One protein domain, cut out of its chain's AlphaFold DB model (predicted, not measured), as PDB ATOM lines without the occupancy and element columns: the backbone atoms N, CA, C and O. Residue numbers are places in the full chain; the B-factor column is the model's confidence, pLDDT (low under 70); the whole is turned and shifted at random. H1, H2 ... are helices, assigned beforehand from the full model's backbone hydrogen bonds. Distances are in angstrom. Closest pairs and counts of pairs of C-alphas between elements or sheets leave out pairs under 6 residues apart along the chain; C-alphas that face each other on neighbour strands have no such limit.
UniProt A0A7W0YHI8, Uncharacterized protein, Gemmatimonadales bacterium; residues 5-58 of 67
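This is residues 5 to 58 of the 67 residues of an uncharacterized protein of Gemmatimonadales bacterium (UniProt A0A7W0YHI8). One longer helix, H2, makes one side of the domain, with the short helix H1 set crosswise near its middle; from the end of H2 a winding stretch, residues 39 to 51, folds back and leads to the small helix H3, far from H2. The printed part has 54 residues with three named helices, in the order H1, H2, H3, and no named strand. The class is all helix, though under half of the residues, 25 of the 54, are in named elements. The whole is compact, with a radius of gyration of the C-alphas of 10.8 A, and spans 33 by 23 by 16 A.

Begin at Asp 5 and go on to H1, residues 10 to 15. H1 is close to but not clearly touching H2, residues 25 to 38; look at their closest C-alphas, those of Leu 13 and Gln 32, 6.9 A apart. Their lines stand about perpendicular, at 74 degrees. Farther on comes H3, residues 52 to 56, which is apart from H2. H3 is also apart from H1, but only just, with their closest C-alphas 8.4 A apart. In H1, H2 and H3 every O i to N i+4 pair is within hydrogen-bond range.

Find C-alpha 10 at (32.560, -22.441, -99.553); from there H1 runs 8.7 A to C-alpha 15. H2 runs 20.2 A from C-alpha 25 at (17.857, -30.200, -98.806) to C-alpha 38. H3 runs 6.1 A from C-alpha 52 to C-alpha 56 at (41.576, -17.007, -95.185).

The two C-alphas farthest apart are those of Asp 24 and Ala 58, at 33.1 A. The printed part has no cut. The link from H1 to H2 is short, with 9 residues, and that from H2 to H3 is long, with 13. The mean pLDDT of the printed part is 96.5, and no printed residue is under 70.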
ATOM      1  N   ASP A   5      27.911 -27.431 -89.662       97.31
ATOM      2  CA  ASP A   5      27.468 -28.452 -90.612       97.31
ATOM      3  C   ASP A   5      26.374 -27.974 -91.563       97.31
ATOM      4  O   ASP A   5      26.042 -28.682 -92.503       97.31
ATOM      5  N   ASN A   6      25.830 -26.771 -91.383       97.56
ATOM      6  CA  ASN A   6      24.842 -26.249 -92.314       97.56
ATOM      7  C   ASN A   6      25.472 -25.794 -93.649       97.56
ATOM      8  O   ASN A   6      24.753 -25.621 -94.632       97.56
ATOM      9  N   VAL A   7      26.801 -25.638 -93.690       98.25
ATOM     10  CA  VAL A   7      27.616 -25.413 -94.895       98.25
ATOM     11  C   VAL A   7      28.950 -26.142 -94.712       98.25
ATOM     12  O   VAL A   7      29.746 -25.757 -93.860       98.25
ATOM     13  N   TYR A   8      29.233 -27.166 -95.520       98.12
ATOM     14  CA  TYR A   8      30.501 -27.899 -95.409       98.12
ATOM     15  C   TYR A   8      31.667 -27.133 -96.017       98.12
ATOM     16  O   TYR A   8      32.701 -27.013 -95.368       98.12
ATOM     17  N   LEU A   9      31.477 -26.610 -97.227       97.88
ATOM     18  CA  LEU A   9      32.499 -25.956 -98.036       97.88
ATOM     19  C   LEU A   9      32.012 -24.587 -98.515       97.88
ATOM     20  O   LEU A   9      30.803 -24.379 -98.661       97.88
ATOM     21  N   TYR A  10      32.927 -23.674 -98.845       97.56
ATOM     22  CA  TYR A  10      32.560 -22.441 -99.553       97.56
ATOM     23  C   TYR A  10      31.829 -22.746-100.863       97.56
ATOM     24  O   TYR A  10      30.873 -22.055-101.213       97.56
ATOM     25  N   GLU A  11      32.196 -23.846-101.520       97.50
ATOM     26  CA  GLU A  11      31.543 -24.334-102.731       97.50
ATOM     27  C   GLU A  11      30.023 -24.530-102.560       97.50
ATOM     28  O   GLU A  11      29.267 -24.250-103.493       97.50
ATOM     29  N   ASN A  12      29.543 -24.944-101.376       97.94
ATOM     30  CA  ASN A  12      28.102 -25.065-101.125       97.94
ATOM     31  C   ASN A  12      27.392 -23.713-101.287       97.94
ATOM     32  O   ASN A  12      26.333 -23.657-101.907       97.94
ATOM     33  N   LEU A  13      28.000 -22.632-100.785       97.06
ATOM     34  CA  LEU A  13      27.468 -21.269-100.887       97.06
ATOM     35  C   LEU A  13      27.614 -20.697-102.300       97.06
ATOM     36  O   LEU A  13      26.707 -20.027-102.789       97.06
ATOM     37  N   GLU A  14      28.753 -20.937-102.953       97.00
ATOM     38  CA  GLU A  14      29.052 -20.409-104.291       97.00
ATOM     39  C   GLU A  14      28.150 -21.018-105.361       97.00
ATOM     40  O   GLU A  14      27.645 -20.311-106.235       97.00
ATOM     41  N   ARG A  15      27.922 -22.330-105.273       97.81
ATOM     42  CA  ARG A  15      27.068 -23.065-106.209       97.81
ATOM     43  C   ARG A  15      25.607 -23.113-105.774       97.81
ATOM     44  O   ARG A  15      24.786 -23.581-106.558       97.81
ATOM     45  N   HIS A  16      25.297 -22.657-104.558       97.88
ATOM     46  CA  HIS A  16      23.981 -22.770-103.921       97.88
ATOM     47  C   HIS A  16      23.451 -24.208-103.982       97.88
ATOM     48  O   HIS A  16      22.394 -24.507-104.536       97.88
ATOM     49  N   VAL A  17      24.252 -25.130-103.454       98.50
ATOM     50  CA  VAL A  17      23.919 -26.555-103.383       98.50
ATOM     51  C   VAL A  17      23.872 -27.003-101.929       98.50
ATOM     52  O   VAL A  17      24.674 -26.531-101.112       98.50
ATOM     53  N   PRO A  18      22.958 -27.923-101.577       98.50
ATOM     54  CA  PRO A  18      22.907 -28.449-100.228       98.50
ATOM     55  C   PRO A  18      24.196 -29.204 -99.891       98.50
ATOM     56  O   PRO A  18      24.938 -29.653-100.771       98.50
ATOM     57  N   ILE A  19      24.455 -29.363 -98.598       98.38
ATOM     58  CA  ILE A  19      25.507 -30.265 -98.115       98.38
ATOM     59  C   ILE A  19      25.223 -31.717 -98.531       98.38
ATOM     60  O   ILE A  19      24.075 -32.098 -98.770       98.38
ATOM     61  N   GLY A  20      26.272 -32.544 -98.583       96.50
ATOM     62  CA  GLY A  20      26.168 -33.926 -99.066       96.50
ATOM     63  C   GLY A  20      25.231 -34.816 -98.239       96.50
ATOM     64  O   GLY A  20      24.549 -35.668 -98.805       96.50
ATOM     65  N   THR A  21      25.151 -34.586 -96.925       96.06
ATOM     66  CA  THR A  21      24.273 -35.332 -96.015       96.06
ATOM     67  C   THR A  21      23.378 -34.360 -95.258       96.06
ATOM     68  O   THR A  21      23.807 -33.733 -94.295       96.06
ATOM     69  N   THR A  22      22.119 -34.243 -95.677       96.44
ATOM     70  CA  THR A  22      21.106 -33.429 -94.991       96.44
ATOM     71  C   THR A  22      19.771 -34.160 -94.937       96.44
ATOM     72  O   THR A  22      19.425 -34.904 -95.852       96.44
ATOM     73  N   LEU A  23      19.022 -33.938 -93.856       97.62
ATOM     74  CA  LEU A  23      17.665 -34.462 -93.689       97.62
ATOM     75  C   LEU A  23      16.673 -33.784 -94.646       97.62
ATOM     76  O   LEU A  23      15.752 -34.428 -95.139       97.62
ATOM     77  N   ASP A  24      16.871 -32.490 -94.899       98.38
ATOM     78  CA  ASP A  24      16.016 -31.667 -95.753       98.38
ATOM     79  C   ASP A  24      16.895 -30.727 -96.602       98.38
ATOM     80  O   ASP A  24      17.430 -29.730 -96.096       98.38
ATOM     81  N   PRO A  25      17.083 -31.038 -97.897       98.44
ATOM     82  CA  PRO A  25      17.857 -30.200 -98.806       98.44
ATOM     83  C   PRO A  25      17.271 -28.799 -99.001       98.44
ATOM     84  O   PRO A  25      18.026 -27.836 -99.115       98.44
ATOM     85  N   ALA A  26      15.943 -28.666 -99.013       98.62
ATOM     86  CA  ALA A  26      15.287 -27.381 -99.220       98.62
ATOM     87  C   ALA A  26      15.474 -26.474 -97.998       98.62
ATOM     88  O   ALA A  26      15.821 -25.301 -98.146       98.62
ATOM     89  N   ALA A  27      15.330 -27.025 -96.790       98.62
ATOM     90  CA  ALA A  27      15.619 -26.291 -95.562       98.62
ATOM     91  C   ALA A  27      17.101 -25.898 -95.452       98.62
ATOM     92  O   ALA A  27      17.400 -24.796 -94.989       98.62
ATOM     93  N   ASN A  28      18.032 -26.747 -95.909       98.69
ATOM     94  CA  ASN A  28      19.455 -26.403 -95.934       98.69
ATOM     95  C   ASN A  28      19.732 -25.200 -96.855       98.69
ATOM     96  O   ASN A  28      20.394 -24.259 -96.422       98.69
ATOM     97  N   LEU A  29      19.158 -25.170 -98.065       98.75
ATOM     98  CA  LEU A  29      19.273 -24.027 -98.982       98.75
ATOM     99  C   LEU A  29      18.633 -22.752 -98.414       98.75
ATOM    100  O   LEU A  29      19.265 -21.699 -98.401       98.75
ATOM    101  N   ALA A  30      17.426 -22.848 -97.848       98.81
ATOM    102  CA  ALA A  30      16.772 -21.704 -97.209       98.81
ATOM    103  C   ALA A  30      17.595 -21.151 -96.030       98.81
ATOM    104  O   ALA A  30      17.629 -19.945 -95.771       98.81
ATOM    105  N   ALA A  31      18.287 -22.029 -95.305       98.38
ATOM    106  CA  ALA A  31      19.192 -21.617 -94.252       98.38
ATOM    107  C   ALA A  31      20.460 -20.941 -94.808       98.38
ATOM    108  O   ALA A  31      20.893 -19.956 -94.213       98.38
ATOM    109  N   GLN A  32      21.012 -21.379 -95.950       98.31
ATOM    110  CA  GLN A  32      22.082 -20.651 -96.655       98.31
ATOM    111  C   GLN A  32      21.627 -19.237 -97.058       98.31
ATOM    112  O   GLN A  32      22.334 -18.264 -96.785       98.31
ATOM    113  N   ASP A  33      20.417 -19.097 -97.608       98.31
ATOM    114  CA  ASP A  33      19.845 -17.791 -97.969       98.31
ATOM    115  C   ASP A  33      19.728 -16.876 -96.748       98.31
ATOM    116  O   ASP A  33      20.138 -15.713 -96.778       98.31
ATOM    117  N   ARG A  34      19.235 -17.421 -95.629       98.50
ATOM    118  CA  ARG A  34      19.143 -16.694 -94.361       98.50
ATOM    119  C   ARG A  34      20.513 -16.258 -93.841       98.50
ATOM    120  O   ARG A  34      20.627 -15.158 -93.310       98.50
ATOM    121  N   MET A  35      21.562 -17.071 -93.977       98.38
ATOM    122  CA  MET A  35      22.914 -16.627 -93.608       98.38
ATOM    123  C   MET A  35      23.357 -15.428 -94.446       98.38
ATOM    124  O   MET A  35      23.957 -14.499 -93.907       98.38
ATOM    125  N   GLY A  36      23.014 -15.420 -95.737       96.56
ATOM    126  CA  GLY A  36      23.312 -14.323 -96.654       96.56
ATOM    127  C   GLY A  36      22.668 -12.988 -96.270       96.56
ATOM    128  O   GLY A  36      23.222 -11.945 -96.606       96.56
ATOM    129  N   THR A  37      21.543 -12.998 -95.546       97.25
ATOM    130  CA  THR A  37      20.896 -11.767 -95.048       97.25
ATOM    131  C   THR A  37      21.429 -11.308 -93.693       97.25
ATOM    132  O   THR A  37      21.302 -10.136 -93.346       97.25
ATOM    133  N   LEU A  38      22.011 -12.224 -92.916       97.62
ATOM    134  CA  LEU A  38      22.510 -11.959 -91.565       97.62
ATOM    135  C   LEU A  38      23.997 -11.593 -91.537       97.62
ATOM    136  O   LEU A  38      24.438 -10.873 -90.640       97.62
ATOM    137  N   ALA A  39      24.793 -12.118 -92.468       97.25
ATOM    138  CA  ALA A  39      26.208 -11.798 -92.569       97.25
ATOM    139  C   ALA A  39      26.409 -10.428 -93.231       97.25
ATOM    140  O   ALA A  39      25.770 -10.115 -94.231       97.25
ATOM    141  N   SER A  40      27.347  -9.631 -92.714       96.56
ATOM    142  CA  SER A  40      27.719  -8.347 -93.328       96.56
ATOM    143  C   SER A  40      28.328  -8.517 -94.724       96.56
ATOM    144  O   SER A  40      28.147  -7.660 -95.584       96.56
ATOM    145  N   GLU A  41      29.031  -9.627 -94.962       94.94
ATOM    146  CA  GLU A  41      29.587 -10.010 -96.259       94.94
ATOM    147  C   GLU A  41      29.555 -11.537 -96.416       94.94
ATOM    148  O   GLU A  41      29.826 -12.269 -95.460       94.94
ATOM    149  N   LYS A  42      29.307 -12.036 -97.637       90.75
ATOM    150  CA  LYS A  42      29.241 -13.486 -97.915       90.75
ATOM    151  C   LYS A  42      30.521 -14.235 -97.533       90.75
ATOM    152  O   LYS A  42      30.442 -15.321 -96.975       90.75
ATOM    153  N   ARG A  43      31.698 -13.635 -97.760       90.75
ATOM    154  CA  ARG A  43      33.001 -14.240 -97.408       90.75
ATOM    155  C   ARG A  43      33.208 -14.453 -95.903       90.75
ATOM    156  O   ARG A  43      34.138 -15.145 -95.515       90.75
ATOM    157  N   LEU A  44      32.385 -13.820 -95.059       95.94
ATOM    158  CA  LEU A  44      32.439 -13.941 -93.599       95.94
ATOM    159  C   LEU A  44      31.479 -15.017 -93.063       95.94
ATOM    160  O   LEU A  44      31.329 -15.153 -91.843       95.94
ATOM    161  N   ILE A  45      30.811 -15.768 -93.941       97.81
ATOM    162  CA  ILE A  45      30.127 -17.014 -93.595       97.81
ATOM    163  C   ILE A  45      31.188 -18.117 -93.609       97.81
ATOM    164  O   ILE A  45      31.707 -18.462 -94.664       97.81
ATOM    165  N   ILE A  46      31.542 -18.622 -92.430       97.88
ATOM    166  CA  ILE A  46      32.642 -19.569 -92.240       97.88
ATOM    167  C   ILE A  46      32.066 -20.993 -92.266       97.88
ATOM    168  O   ILE A  46      31.304 -21.332 -91.348       97.88
ATOM    169  N   PRO A  47      32.379 -21.804 -93.293       98.19
ATOM    170  CA  PRO A  47      31.920 -23.186 -93.410       98.19
ATOM    171  C   PRO A  47      32.569 -24.093 -92.354       98.19
ATOM    172  O   PRO A  47      33.593 -23.748 -91.766       98.19
ATOM    173  N   GLY A  48      31.956 -25.248 -92.093       97.38
ATOM    174  CA  GLY A  48      32.390 -26.164 -91.036       97.38
ATOM    175  C   GLY A  48      33.625 -27.007 -91.366       97.38
ATOM    176  O   GLY A  48      34.381 -27.331 -90.454       97.38
ATOM    177  N   HIS A  49      33.836 -27.352 -92.642       97.50
ATOM    178  CA  HIS A  49      34.801 -28.387 -93.057       97.50
ATOM    179  C   HIS A  49      35.710 -27.959 -94.209       97.50
ATOM    180  O   HIS A  49      36.412 -28.791 -94.782       97.50
ATOM    181  N   ASP A  50      35.709 -26.674 -94.557       97.50
ATOM    182  CA  ASP A  50      36.550 -26.167 -95.632       97.50
ATOM    183  C   ASP A  50      37.972 -25.878 -95.121       97.50
ATOM    184  O   ASP A  50      38.140 -25.019 -94.244       97.50
ATOM    185  N   PRO A  51      39.016 -26.547 -95.644       96.19
ATOM    186  CA  PRO A  51      40.390 -26.277 -95.233       96.19
ATOM    187  C   PRO A  51      40.835 -24.842 -95.553       96.19
ATOM    188  O   PRO A  51      41.689 -24.306 -94.842       96.19
ATOM    189  N   GLU A  52      40.229 -24.181 -96.548       95.69
ATOM    190  CA  GLU A  52      40.560 -22.806 -96.933       95.69
ATOM    191  C   GLU A  52      40.245 -21.796 -95.811       95.69
ATOM    192  O   GLU A  52      40.784 -20.689 -95.787       95.69
ATOM    193  N   VAL A  53      39.425 -22.164 -94.815       94.31
ATOM    194  CA  VAL A  53      39.200 -21.342 -93.610       94.31
ATOM    195  C   VAL A  53      40.519 -21.010 -92.910       94.31
ATOM    196  O   VAL A  53      40.714 -19.869 -92.487       94.31
ATOM    197  N   PHE A  54      41.448 -21.965 -92.824       90.75
ATOM    198  CA  PHE A  54      42.744 -21.744 -92.178       90.75
ATOM    199  C   PHE A  54      43.663 -20.822 -92.983       90.75
ATOM    200  O   PHE A  54      44.526 -20.170 -92.398       90.75
ATOM    201  N   GLU A  55      43.471 -20.749 -94.298       92.06
ATOM    202  CA  GLU A  55      44.208 -19.840 -95.176       92.06
ATOM    203  C   GLU A  55      43.622 -18.424 -95.102       92.06
ATOM    204  O   GLU A  55      44.352 -17.457 -94.881       92.06
ATOM    205  N   ARG A  56      42.292 -18.297 -95.198       92.06
ATOM    206  CA  ARG A  56      41.576 -17.007 -95.185       92.06
ATOM    207  C   ARG A  56      41.629 -16.292 -93.837       92.06
ATOM    208  O   ARG A  56      41.611 -15.063 -93.800       92.06
ATOM    209  N   PHE A  57      41.670 -17.045 -92.740       89.31
ATOM    210  CA  PHE A  57      41.663 -16.516 -91.374       89.31
ATOM    211  C   PHE A  57      42.933 -16.884 -90.603       89.31
ATOM    212  O   PHE A  57      42.895 -17.053 -89.383       89.31
ATOM    213  N   ALA A  58      44.064 -17.003 -91.305       82.75
ATOM    214  CA  ALA A  58      45.358 -17.230 -90.681       82.75
ATOM    215  C   ALA A  58      45.625 -16.165 -89.597       82.75
ATOM    216  O   ALA A  58      45.752 -14.973 -89.878       82.75
TER     217      ALA A  58